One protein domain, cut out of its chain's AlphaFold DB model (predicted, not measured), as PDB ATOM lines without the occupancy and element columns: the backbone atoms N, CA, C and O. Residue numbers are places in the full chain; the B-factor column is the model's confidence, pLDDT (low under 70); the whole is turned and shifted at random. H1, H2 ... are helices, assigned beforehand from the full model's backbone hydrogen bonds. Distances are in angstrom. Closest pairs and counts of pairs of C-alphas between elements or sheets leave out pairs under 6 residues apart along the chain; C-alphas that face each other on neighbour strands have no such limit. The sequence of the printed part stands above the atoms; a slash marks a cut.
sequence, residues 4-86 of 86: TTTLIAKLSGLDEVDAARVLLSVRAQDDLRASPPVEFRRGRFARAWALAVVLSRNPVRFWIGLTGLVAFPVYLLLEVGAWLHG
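This is residues 4 to 86 of the 86 residues of an uncharacterized protein of Paraburkholderia tropica (UniProt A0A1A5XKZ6). A long arm, helix H4, sticks out with residues 67 to 85, together with residue 86, from a small compact head in which H1, H2 and H3 pack on one another at crossed angles. H4 turns off sharply from the end of H3, and the long loop of residues 28 to 42 joins H2 to H3 within the head. The printed part has 83 residues with four named helices, in the order H1, H2, H3, H4, and no named strand: an all helix domain. The whole is loose, with a radius of gyration of the C-alphas of 16.3 A, and the arm makes the length in spans of 55 by 24 by 18 A.

Start at H4, residues 59 to 85, which with residues 61 to 62 alone touches H3, residues 43 to 57. Look there for their closest C-alphas, those of Leu 55 and Phe 62, 5.5 A apart; the lines are about perpendicular at 71 degrees, only just. H3 is the hub, touching three helices. It touches H2, residues 16 to 27, at a steep tilt of 48 degrees, the same way, closest at the C-alphas of Leu 23 and Ala 52, 5.7 A. It touches H1, residues 4 to 12, at a steep tilt of 39 degrees, opposite ways, closest at the C-alphas of Ser 12 and Ala 48, 5.2 A. H1 and H2 touch, closest at the C-alphas of Ala 9 and Ala 19, 5.2 A, and are only just about perpendicular at 71 degrees. H4 is apart from H1 and H2. Every O i to N i+4 pair is within hydrogen-bond range in H1, H2 and H3, and 22 of 23 in H4.

Find C-alpha 59 at (-30.990, -52.903, 24.558); from there H4 runs 38.9 A to C-alpha 85 at (-17.162, -50.675, 60.839). H3 spans 21.5 A, H2 16.3 A and H1 12.0 A, the last from C-alpha 4 at (-33.728, -43.674, 28.057).

The farthest C-alphas, of Asp 30 and Gly 86, are 55.8 A apart. The printed part has no cut. The link from H2 to H3 is long; the other two are tight. Residue 86 alone has pLDDT under 70.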
ATOM      1  N   THR A   4     -34.844 -43.523  28.998       90.56
ATOM      2  CA  THR A   4     -33.728 -43.674  28.057       90.56
ATOM      3  C   THR A   4     -33.210 -42.339  27.525       90.56
ATOM      4  O   THR A   4     -32.003 -42.182  27.362       90.56
ATOM      5  N   THR A   5     -34.095 -41.362  27.305       92.31
ATOM      6  CA  THR A   5     -33.712 -40.016  26.856       92.31
ATOM      7  C   THR A   5     -32.895 -39.308  27.930       92.31
ATOM      8  O   THR A   5     -31.800 -38.830  27.645       92.31
ATOM      9  N   THR A   6     -33.383 -39.314  29.172       94.31
ATOM     10  CA  THR A   6     -32.689 -38.701  30.313       94.31
ATOM     11  C   THR A   6     -31.336 -39.364  30.577       94.31
ATOM     12  O   THR A   6     -30.348 -38.676  30.828       94.31
ATOM     13  N   LEU A   7     -31.246 -40.696  30.482       93.50
ATOM     14  CA  LEU A   7     -29.974 -41.409  30.643       93.50
ATOM     15  C   LEU A   7     -28.964 -41.029  29.557       93.50
ATOM     16  O   LEU A   7     -27.816 -40.726  29.873       93.50
ATOM     17  N   ILE A   8     -29.382 -41.008  28.288       93.25
ATOM     18  CA  ILE A   8     -28.499 -40.630  27.179       93.25
ATOM     19  C   ILE A   8     -28.059 -39.170  27.315       93.25
ATOM     20  O   ILE A   8     -26.874 -38.890  27.137       93.25
ATOM     21  N   ALA A   9     -28.962 -38.261  27.691       95.62
ATOM     22  CA  ALA A   9     -28.643 -36.861  27.963       95.62
ATOM     23  C   ALA A   9     -27.535 -36.743  29.023       95.62
ATOM     24  O   ALA A   9     -26.461 -36.204  28.749       95.62
ATOM     25  N   LYS A  10     -27.727 -37.378  30.188       94.69
ATOM     26  CA  LYS A  10     -26.751 -37.355  31.289       94.69
ATOM     27  C   LYS A  10     -25.407 -37.977  30.915       94.69
ATOM     28  O   LYS A  10     -24.369 -37.376  31.173       94.69
ATOM     29  N   LEU A  11     -25.410 -39.155  30.292       92.94
ATOM     30  CA  LEU A  11     -24.176 -39.873  29.945       92.94
ATOM     31  C   LEU A  11     -23.387 -39.188  28.818       92.94
ATOM     32  O   LEU A  11     -22.163 -39.304  28.759       92.94
ATOM     33  N   SER A  12     -24.065 -38.479  27.915       93.56
ATOM     34  CA  SER A  12     -23.416 -37.743  26.822       93.56
ATOM     35  C   SER A  12     -23.066 -36.292  27.174       93.56
ATOM     36  O   SER A  12     -22.216 -35.699  26.502       93.56
ATOM     37  N   GLY A  13     -23.671 -35.735  28.228       93.81
ATOM     38  CA  GLY A  13     -23.555 -34.328  28.612       93.81
ATOM     39  C   GLY A  13     -24.345 -33.380  27.702       93.81
ATOM     40  O   GLY A  13     -23.931 -32.236  27.520       93.81
ATOM     41  N   LEU A  14     -25.412 -33.874  27.071       94.19
ATOM     42  CA  LEU A  14     -26.349 -33.079  26.273       94.19
ATOM     43  C   LEU A  14     -27.611 -32.754  27.070       94.19
ATOM     44  O   LEU A  14     -27.944 -33.451  28.029       94.19
ATOM     45  N   ASP A  15     -28.342 -31.745  26.605       94.81
ATOM     46  CA  ASP A  15     -29.695 -31.473  27.074       94.81
ATOM     47  C   ASP A  15     -30.669 -32.555  26.586       94.81
ATOM     48  O   ASP A  15     -30.453 -33.226  25.571       94.81
ATOM     49  N   GLU A  16     -31.781 -32.733  27.301       93.62
ATOM     50  CA  GLU A  16     -32.746 -33.794  26.989       93.62
ATOM     51  C   GLU A  16     -33.396 -33.636  25.608       93.62
ATOM     52  O   GLU A  16     -33.712 -34.637  24.965       93.62
ATOM     53  N   VAL A  17     -33.558 -32.399  25.128       95.31
ATOM     54  CA  VAL A  17     -34.114 -32.104  23.798       95.31
ATOM     55  C   VAL A  17     -33.176 -32.599  22.696       95.31
ATOM     56  O   VAL A  17     -33.608 -33.293  21.775       95.31
ATOM     57  N   ASP A  18     -31.881 -32.316  22.827       95.19
ATOM     58  CA  ASP A  18     -30.861 -32.766  21.879       95.19
ATOM     59  C   ASP A  18     -30.705 -34.289  21.906       95.19
ATOM     60  O   ASP A  18     -30.634 -34.937  20.858       95.19
ATOM     61  N   ALA A  19     -30.727 -34.887  23.099       95.38
ATOM     62  CA  ALA A  19     -30.708 -36.337  23.249       95.38
ATOM     63  C   ALA A  19     -31.949 -36.997  22.623       95.38
ATOM     64  O   ALA A  19     -31.829 -38.038  21.973       95.38
ATOM     65  N   ALA A  20     -33.132 -36.391  22.777       95.00
ATOM     66  CA  ALA A  20     -34.362 -36.864  22.146       95.00
ATOM     67  C   ALA A  20     -34.268 -36.801  20.620       95.00
ATOM     68  O   ALA A  20     -34.642 -37.766  19.951       95.00
ATOM     69  N   ARG A  21     -33.716 -35.710  20.072       94.88
ATOM     70  CA  ARG A  21     -33.478 -35.569  18.631       94.88
ATOM     71  C   ARG A  21     -32.555 -36.670  18.115       94.88
ATOM     72  O   ARG A  21     -32.899 -37.328  17.141       94.88
ATOM     73  N   VAL A  22     -31.433 -36.924  18.791       94.88
ATOM     74  CA  VAL A  22     -30.503 -38.003  18.416       94.88
ATOM     75  C   VAL A  22     -31.196 -39.367  18.436       94.88
ATOM     76  O   VAL A  22     -31.068 -40.135  17.486       94.88
ATOM     77  N   LEU A  23     -31.964 -39.665  19.487       94.25
ATOM     78  CA  LEU A  23     -32.737 -40.905  19.609       94.25
ATOM     79  C   LEU A  23     -33.735 -41.091  18.462       94.25
ATOM     80  O   LEU A  23     -33.859 -42.194  17.932       94.25
ATOM     81  N   LEU A  24     -34.447 -40.025  18.088       94.06
ATOM     82  CA  LEU A  24     -35.379 -40.042  16.964       94.06
ATOM     83  C   LEU A  24     -34.642 -40.274  15.643       94.06
ATOM     84  O   LEU A  24     -35.050 -41.144  14.880       94.06
ATOM     85  N   SER A  25     -33.528 -39.576  15.411       93.69
ATOM     86  CA  SER A  25     -32.717 -39.740  14.201       93.69
ATOM     87  C   SER A  25     -32.140 -41.149  14.068       93.69
ATOM     88  O   SER A  25     -32.166 -41.711  12.980       93.69
ATOM     89  N   VAL A  26     -31.669 -41.753  15.163       94.31
ATOM     90  CA  VAL A  26     -31.181 -43.142  15.155       94.31
ATOM     91  C   VAL A  26     -32.311 -44.124  14.849       94.31
ATOM     92  O   VAL A  26     -32.110 -45.055  14.081       94.31
ATOM     93  N   ARG A  27     -33.506 -43.924  15.416       90.19
ATOM     94  CA  ARG A  27     -34.669 -44.786  15.135       90.19
ATOM     95  C   ARG A  27     -35.191 -44.649  13.710       90.19
ATOM     96  O   ARG A  27     -35.755 -45.603  13.195       90.19
ATOM     97  N   ALA A  28     -35.028 -43.475  13.108       91.31
ATOM     98  CA  ALA A  28     -35.380 -43.226  11.717       91.31
ATOM     99  C   ALA A  28     -34.341 -43.786  10.729       91.31
ATOM    100  O   ALA A  28     -34.580 -43.763   9.526       91.31
ATOM    101  N   GLN A  29     -33.186 -44.255  11.211       90.19
ATOM    102  CA  GLN A  29     -32.134 -44.799  10.366       90.19
ATOM    103  C   GLN A  29     -32.300 -46.311  10.184       90.19
ATOM    104  O   GLN A  29     -32.175 -47.075  11.139       90.19
ATOM    105  N   ASP A  30     -32.514 -46.736   8.937       86.62
ATOM    106  CA  ASP A  30     -32.734 -48.147   8.593       86.62
ATOM    107  C   ASP A  30     -31.478 -49.010   8.807       86.62
ATOM    108  O   ASP A  30     -31.551 -50.109   9.359       86.62
ATOM    109  N   ASP A  31     -30.304 -48.504   8.407       89.19
ATOM    110  CA  ASP A  31     -29.022 -49.181   8.623       89.19
ATOM    111  C   ASP A  31     -28.208 -48.524   9.744       89.19
ATOM    112  O   ASP A  31     -27.492 -47.536   9.553       89.19
ATOM    113  N   LEU A  32     -28.260 -49.139  10.926       87.06
ATOM    114  CA  LEU A  32     -27.502 -48.727  12.110       87.06
ATOM    115  C   LEU A  32     -25.986 -48.999  12.019       87.06
ATOM    116  O   LEU A  32     -25.250 -48.642  12.942       87.06
ATOM    117  N   ARG A  33     -25.501 -49.662  10.959       86.81
ATOM    118  CA  ARG A  33     -24.061 -49.791  10.673       86.81
ATOM    119  C   ARG A  33     -23.534 -48.651   9.807       86.81
ATOM    120  O   ARG A  33     -22.314 -48.487   9.733       86.81
ATOM    121  N   ALA A  34     -24.413 -47.880   9.172       87.88
ATOM    122  CA  ALA A  34     -24.002 -46.741   8.373       87.88
ATOM    123  C   ALA A  34     -23.408 -45.627   9.248       87.88
ATOM    124  O   ALA A  34     -23.657 -45.522  10.453       87.88
ATOM    125  N   SER A  35     -22.579 -44.794   8.621       85.81
ATOM    126  CA  SER A  35     -21.900 -43.695   9.306       85.81
ATOM    127  C   SER A  35     -22.918 -42.688   9.870       85.81
ATOM    128  O   SER A  35     -23.913 -42.412   9.197       85.81
ATOM    129  N   PRO A  36     -22.692 -42.122  11.073       88.56
ATOM    130  CA  PRO A  36     -23.574 -41.102  11.622       88.56
ATOM    131  C   PRO A  36     -23.700 -39.888  10.688       88.56
ATOM    132  O   PRO A  36     -22.709 -39.499  10.051       88.56
ATOM    133  N   PRO A  37     -24.868 -39.218  10.680       89.44
ATOM    134  CA  PRO A  37     -25.027 -37.906  10.068       89.44
ATOM    135  C   PRO A  37     -23.936 -36.931  10.527       89.44
ATOM    136  O   PRO A  37     -23.473 -36.978  11.670       89.44
ATOM    137  N   VAL A  38     -23.530 -36.016   9.642       90.38
ATOM    138  CA  VAL A  38     -22.411 -35.084   9.888       90.38
ATOM    139  C   VAL A  38     -22.609 -34.275  11.175       90.38
ATOM    140  O   VAL A  38     -21.644 -34.065  11.913       90.38
ATOM    141  N   GLU A  39     -23.855 -33.900  11.472       89.06
ATOM    142  CA  GLU A  39     -24.260 -33.173  12.679       89.06
ATOM    143  C   GLU A  39     -24.000 -33.937  13.987       89.06
ATOM    144  O   GLU A  39     -23.712 -33.317  15.008       89.06
ATOM    145  N   PHE A  40     -24.001 -35.274  13.958       92.00
ATOM    146  CA  PHE A  40     -23.799 -36.110  15.145       92.00
ATOM    147  C   PHE A  40     -22.430 -36.781  15.206       92.00
ATOM    148  O   PHE A  40     -22.145 -37.541  16.124       92.00
ATOM    149  N   ARG A  41     -21.543 -36.513  14.247       90.75
ATOM    150  CA  ARG A  41     -20.283 -37.255  14.109       90.75
ATOM    151  C   ARG A  41     -19.200 -36.861  15.119       90.75
ATOM    152  O   ARG A  41     -18.193 -37.558  15.228       90.75
ATOM    153  N   ARG A  42     -19.347 -35.744  15.843       90.75
ATOM    154  CA  ARG A  42     -18.301 -35.218  16.744       90.75
ATOM    155  C   ARG A  42     -18.818 -34.863  18.138       90.75
ATOM    156  O   ARG A  42     -19.989 -34.555  18.339       90.75
ATOM    157  N   GLY A  43     -17.898 -34.875  19.103       94.31
ATOM    158  CA  GLY A  43     -18.117 -34.357  20.453       94.31
ATOM    159  C   GLY A  43     -19.192 -35.103  21.246       94.31
ATOM    160  O   GLY A  43     -19.277 -36.331  21.210       94.31
ATOM    161  N   ARG A  44     -20.004 -34.344  21.991       94.94
ATOM    162  CA  ARG A  44     -21.076 -34.882  22.848       94.94
ATOM    163  C   ARG A  44     -22.178 -35.573  22.042       94.94
ATOM    164  O   ARG A  44     -22.646 -36.634  22.445       94.94
ATOM    165  N   PHE A  45     -22.499 -35.049  20.859       94.44
ATOM    166  CA  PHE A  45     -23.451 -35.673  19.940       94.44
ATOM    167  C   PHE A  45     -22.989 -37.043  19.439       94.44
ATOM    168  O   PHE A  45     -23.803 -37.958  19.382       94.44
ATOM    169  N   ALA A  46     -21.689 -37.237  19.193       94.25
ATOM    170  CA  ALA A  46     -21.158 -38.554  18.827       94.25
ATOM    171  C   ALA A  46     -21.342 -39.594  19.935       94.25
ATOM    172  O   ALA A  46     -21.657 -40.751  19.661       94.25
ATOM    173  N   ARG A  47     -21.189 -39.180  21.199       94.94
ATOM    174  CA  ARG A  47     -21.427 -40.057  22.355       94.94
ATOM    175  C   ARG A  47     -22.903 -40.422  22.469       94.94
ATOM    176  O   ARG A  47     -23.220 -41.600  22.598       94.94
ATOM    177  N   ALA A  48     -23.794 -39.433  22.377       95.44
ATOM    178  CA  ALA A  48     -25.236 -39.672  22.392       95.44
ATOM    179  C   ALA A  48     -25.667 -40.598  21.248       95.44
ATOM    180  O   ALA A  48     -26.439 -41.528  21.476       95.44
ATOM    181  N   TRP A  49     -25.108 -40.396  20.051       95.00
ATOM    182  CA  TRP A  49     -25.354 -41.240  18.886       95.00
ATOM    183  C   TRP A  49     -24.927 -42.685  19.139       95.00
ATOM    184  O   TRP A  49     -25.719 -43.606  18.956       95.00
ATOM    185  N   ALA A  50     -23.702 -42.897  19.630       92.94
ATOM    186  CA  ALA A  50     -23.203 -44.230  19.952       92.94
ATOM    187  C   ALA A  50     -24.081 -44.940  20.997       92.94
ATOM    188  O   ALA A  50     -24.441 -46.102  20.808       92.94
ATOM    189  N   LEU A  51     -24.482 -44.239  22.066       94.00
ATOM    190  CA  LEU A  51     -25.375 -44.788  23.092       94.00
ATOM    191  C   LEU A  51     -26.749 -45.155  22.514       94.00
ATOM    192  O   LEU A  51     -27.255 -46.245  22.785       94.00
ATOM    193  N   ALA A  52     -27.328 -44.283  21.688       94.38
ATOM    194  CA  ALA A  52     -28.612 -44.521  21.037       94.38
ATOM    195  C   ALA A  52     -28.559 -45.702  20.049       94.38
ATOM    196  O   ALA A  52     -29.498 -46.501  20.006       94.38
ATOM    197  N   VAL A  53     -27.460 -45.870  19.305       94.25
ATOM    198  CA  VAL A  53     -27.245 -47.026  18.416       94.25
ATOM    199  C   VAL A  53     -27.130 -48.319  19.219       94.25
ATOM    200  O   VAL A  53     -27.772 -49.308  18.868       94.25
ATOM    201  N   VAL A  54     -26.355 -48.331  20.311       92.50
ATOM    202  CA  VAL A  54     -26.239 -49.517  21.180       92.50
ATOM    203  C   VAL A  54     -27.603 -49.889  21.755       92.50
ATOM    204  O   VAL A  54     -27.993 -51.052  21.671       92.50
ATOM    205  N   LEU A  55     -28.352 -48.905  22.259       92.62
ATOM    206  CA  LEU A  55     -29.699 -49.104  22.788       92.62
ATOM    207  C   LEU A  55     -30.660 -49.670  21.729       92.62
ATOM    208  O   LEU A  55     -31.413 -50.592  22.030       92.62
ATOM    209  N   SER A  56     -30.622 -49.144  20.502       91.19
ATOM    210  CA  SER A  56     -31.523 -49.562  19.417       91.19
ATOM    211  C   SER A  56     -31.173 -50.946  18.868       91.19
ATOM    212  O   SER A  56     -32.059 -51.718  18.515       91.19
ATOM    213  N   ARG A  57     -29.881 -51.285  18.819       89.94
ATOM    214  CA  ARG A  57     -29.399 -52.543  18.236       89.94
ATOM    215  C   ARG A  57     -29.425 -53.705  19.225       89.94
ATOM    216  O   ARG A  57     -29.659 -54.844  18.831       89.94
ATOM    217  N   ASN A  58     -29.114 -53.445  20.494       90.12
ATOM    218  CA  ASN A  58     -29.143 -54.446  21.553       90.12
ATOM    219  C   ASN A  58     -29.389 -53.764  22.913       90.12
ATOM    220  O   ASN A  58     -28.429 -53.434  23.622       90.12
ATOM    221  N   PRO A  59     -30.661 -53.582  23.310       88.94
ATOM    222  CA  PRO A  59     -30.990 -52.903  24.558       88.94
ATOM    223  C   PRO A  59     -30.433 -53.645  25.778       88.94
ATOM    224  O   PRO A  59     -30.026 -53.010  26.745       88.94
ATOM    225  N   VAL A  60     -30.333 -54.978  25.720       92.56
ATOM    226  CA  VAL A  60     -29.776 -55.793  26.810       92.56
ATOM    227  C   VAL A  60     -28.321 -55.413  27.091       92.56
ATOM    228  O   VAL A  60     -27.957 -55.200  28.244       92.56
ATOM    229  N   ARG A  61     -27.490 -55.244  26.052       91.38
ATOM    230  CA  ARG A  61     -26.090 -54.810  26.220       91.38
ATOM    231  C   ARG A  61     -25.976 -53.422  26.841       91.38
ATOM    232  O   ARG A  61     -25.095 -53.215  27.671       91.38
ATOM    233  N   PHE A  62     -26.852 -52.493  26.456       90.94
ATOM    234  CA  PHE A  62     -26.891 -51.161  27.059       90.94
ATOM    235  C   PHE A  62     -27.160 -51.246  28.567       90.94
ATOM    236  O   PHE A  62     -26.402 -50.691  29.362       90.94
ATOM    237  N   TRP A  63     -28.198 -51.987  28.963       91.44
ATOM    238  CA  TRP A  63     -28.583 -52.114  30.368       91.44
ATOM    239  C   TRP A  63     -27.549 -52.868  31.203       91.44
ATOM    240  O   TRP A  63     -27.236 -52.409  32.293       91.44
ATOM    241  N   ILE A  64     -26.943 -53.941  30.683       93.44
ATOM    242  CA  ILE A  64     -25.846 -54.643  31.373       93.44
ATOM    243  C   ILE A  64     -24.666 -53.697  31.622       93.44
ATOM    244  O   ILE A  64     -24.132 -53.657  32.730       93.44
ATOM    245  N   GLY A  65     -24.277 -52.907  30.614       89.94
ATOM    246  CA  GLY A  65     -23.211 -51.915  30.764       89.94
ATOM    247  C   GLY A  65     -23.545 -50.865  31.824       89.94
ATOM    248  O   GLY A  65     -22.698 -50.530  32.651       89.94
ATOM    249  N   LEU A  66     -24.796 -50.398  31.851       91.75
ATOM    250  CA  LEU A  66     -25.268 -49.448  32.856       91.75
ATOM    251  C   LEU A  66     -25.277 -50.056  34.265       91.75
ATOM    252  O   LEU A  66     -24.842 -49.406  35.213       91.75
ATOM    253  N   THR A  67     -25.724 -51.304  34.411       93.00
ATOM    254  CA  THR A  67     -25.686 -52.020  35.690       93.00
ATOM    255  C   THR A  67     -24.254 -52.170  36.181       93.00
ATOM    256  O   THR A  67     -24.002 -51.884  37.344       93.00
ATOM    257  N   GLY A  68     -23.305 -52.535  35.315       91.31
ATOM    258  CA  GLY A  68     -21.888 -52.606  35.684       91.31
ATOM    259  C   GLY A  68     -21.329 -51.259  36.151       91.31
ATOM    260  O   GLY A  68     -20.636 -51.200  37.166       91.31
ATOM    261  N   LEU A  69     -21.697 -50.171  35.464       91.75
ATOM    262  CA  LEU A  69     -21.279 -48.810  35.813       91.75
ATOM    263  C   LEU A  69     -21.760 -48.378  37.208       91.75
ATOM    264  O   LEU A  69     -21.058 -47.627  37.879       91.75
ATOM    265  N   VAL A  70     -22.937 -48.840  37.644       93.00
ATOM    266  CA  VAL A  70     -23.509 -48.508  38.962       93.00
ATOM    267  C   VAL A  70     -23.091 -49.512  40.039       93.00
ATOM    268  O   VAL A  70     -22.757 -49.116  41.150       93.00
ATOM    269  N   ALA A  71     -23.081 -50.807  39.729       93.81
ATOM    270  CA  ALA A  71     -22.787 -51.862  40.694       93.81
ATOM    271  C   ALA A  71     -21.341 -51.797  41.198       93.81
ATOM    272  O   ALA A  71     -21.101 -52.026  42.378       93.81
ATOM    273  N   PHE A  72     -20.388 -51.443  40.332       93.12
ATOM    274  CA  PHE A  72     -18.981 -51.341  40.710       93.12
ATOM    275  C   PHE A  72     -18.703 -50.288  41.804       93.12
ATOM    276  O   PHE A  72     -18.146 -50.653  42.838       93.12
ATOM    277  N   PRO A  73     -19.101 -49.007  41.662       92.50
ATOM    278  CA  PRO A  73     -18.898 -48.027  42.727       92.50
ATOM    279  C   PRO A  73     -19.704 -48.354  43.989       92.50
ATOM    280  O   PRO A  73     -19.216 -48.116  45.087       92.50
ATOM    281  N   VAL A  74     -20.902 -48.939  43.859       96.00
ATOM    282  CA  VAL A  74     -21.679 -49.403  45.020       96.00
ATOM    283  C   VAL A  74     -20.923 -50.490  45.782       96.00
ATOM    284  O   VAL A  74     -20.810 -50.403  47.000       96.00
ATOM    285  N   TYR A  75     -20.358 -51.473  45.078       95.31
ATOM    286  CA  TYR A  75     -19.532 -52.515  45.682       95.31
ATOM    287  C   TYR A  75     -18.345 -51.921  46.451       95.31
ATOM    288  O   TYR A  75     -18.140 -52.265  47.610       95.31
ATOM    289  N   LEU A  76     -17.618 -50.972  45.851       95.25
ATOM    290  CA  LEU A  76     -16.498 -50.307  46.523       95.25
ATOM    291  C   LEU A  76     -16.934 -49.548  47.785       95.25
ATOM    292  O   LEU A  76     -16.235 -49.591  48.792       95.25
ATOM    293  N   LEU A  77     -18.081 -48.863  47.752       95.56
ATOM    294  CA  LEU A  77     -18.607 -48.153  48.923       95.56
ATOM    295  C   LEU A  77     -18.983 -49.111  50.057       95.56
ATOM    296  O   LEU A  77     -18.727 -48.799  51.218       95.56
ATOM    297  N   LEU A  78     -19.570 -50.264  49.728       95.62
ATOM    298  CA  LEU A  78     -19.890 -51.295  50.713       95.62
ATOM    299  C   LEU A  78     -18.622 -51.884  51.334       95.62
ATOM    300  O   LEU A  78     -18.570 -52.032  52.550       95.62
ATOM    301  N   GLU A  79     -17.598 -52.148  50.523       94.69
ATOM    302  CA  GLU A  79     -16.310 -52.665  50.993       94.69
ATOM    303  C   GLU A  79     -15.614 -51.674  51.939       94.69
ATOM    304  O   GLU A  79     -15.180 -52.036  53.031       94.69
ATOM    305  N   VAL A  80     -15.570 -50.391  51.565       94.81
ATOM    306  CA  VAL A  80     -15.002 -49.334  52.417       94.81
ATOM    307  C   VAL A  80     -15.820 -49.159  53.698       94.81
ATOM    308  O   VAL A  80     -15.249 -48.998  54.773       94.81
ATOM    309  N   GLY A  81     -17.151 -49.210  53.609       94.75
ATOM    310  CA  GLY A  81     -18.025 -49.145  54.778       94.75
ATOM    311  C   GLY A  81     -17.805 -50.320  55.732       94.75
ATOM    312  O   GLY A  81     -17.723 -50.116  56.940       94.75
ATOM    313  N   ALA A  82     -17.645 -51.532  55.195       92.88
ATOM    314  CA  ALA A  82     -17.318 -52.714  55.982       92.88
ATOM    315  C   ALA A  82     -15.955 -52.571  56.674       92.88
ATOM    316  O   ALA A  82     -15.853 -52.877  57.856       92.88
ATOM    317  N   TRP A  83     -14.943 -52.035  55.983       90.56
ATOM    318  CA  TRP A  83     -13.631 -51.756  56.574       90.56
ATOM    319  C   TRP A  83     -13.680 -50.718  57.707       90.56
ATOM    320  O   TRP A  83     -12.938 -50.830  58.673       90.56
ATOM    321  N   LEU A  84     -14.551 -49.709  57.615       92.81
ATOM    322  CA  LEU A  84     -14.687 -48.673  58.649       92.81
ATOM    323  C   LEU A  84     -15.459 -49.136  59.896       92.81
ATOM    324  O   LEU A  84     -15.312 -48.534  60.959       92.81
ATOM    325  N   HIS A  85     -16.315 -50.150  59.760       85.38
ATOM    326  CA  HIS A  85     -17.162 -50.675  60.839       85.38
ATOM    327  C   HIS A  85     -16.700 -52.038  61.383       85.38
ATOM    328  O   HIS A  85     -17.354 -52.564  62.288       85.38
ATOM    329  N   GLY A  86     -15.619 -52.599  60.831       61.75
ATOM    330  CA  GLY A  86     -14.989 -53.860  61.230       61.75
ATOM    331  C   GLY A  86     -13.716 -53.648  62.031       61.75
ATOM    332  O   GLY A  86     -12.807 -52.969  61.511       61.75
TER     333      GLY A  86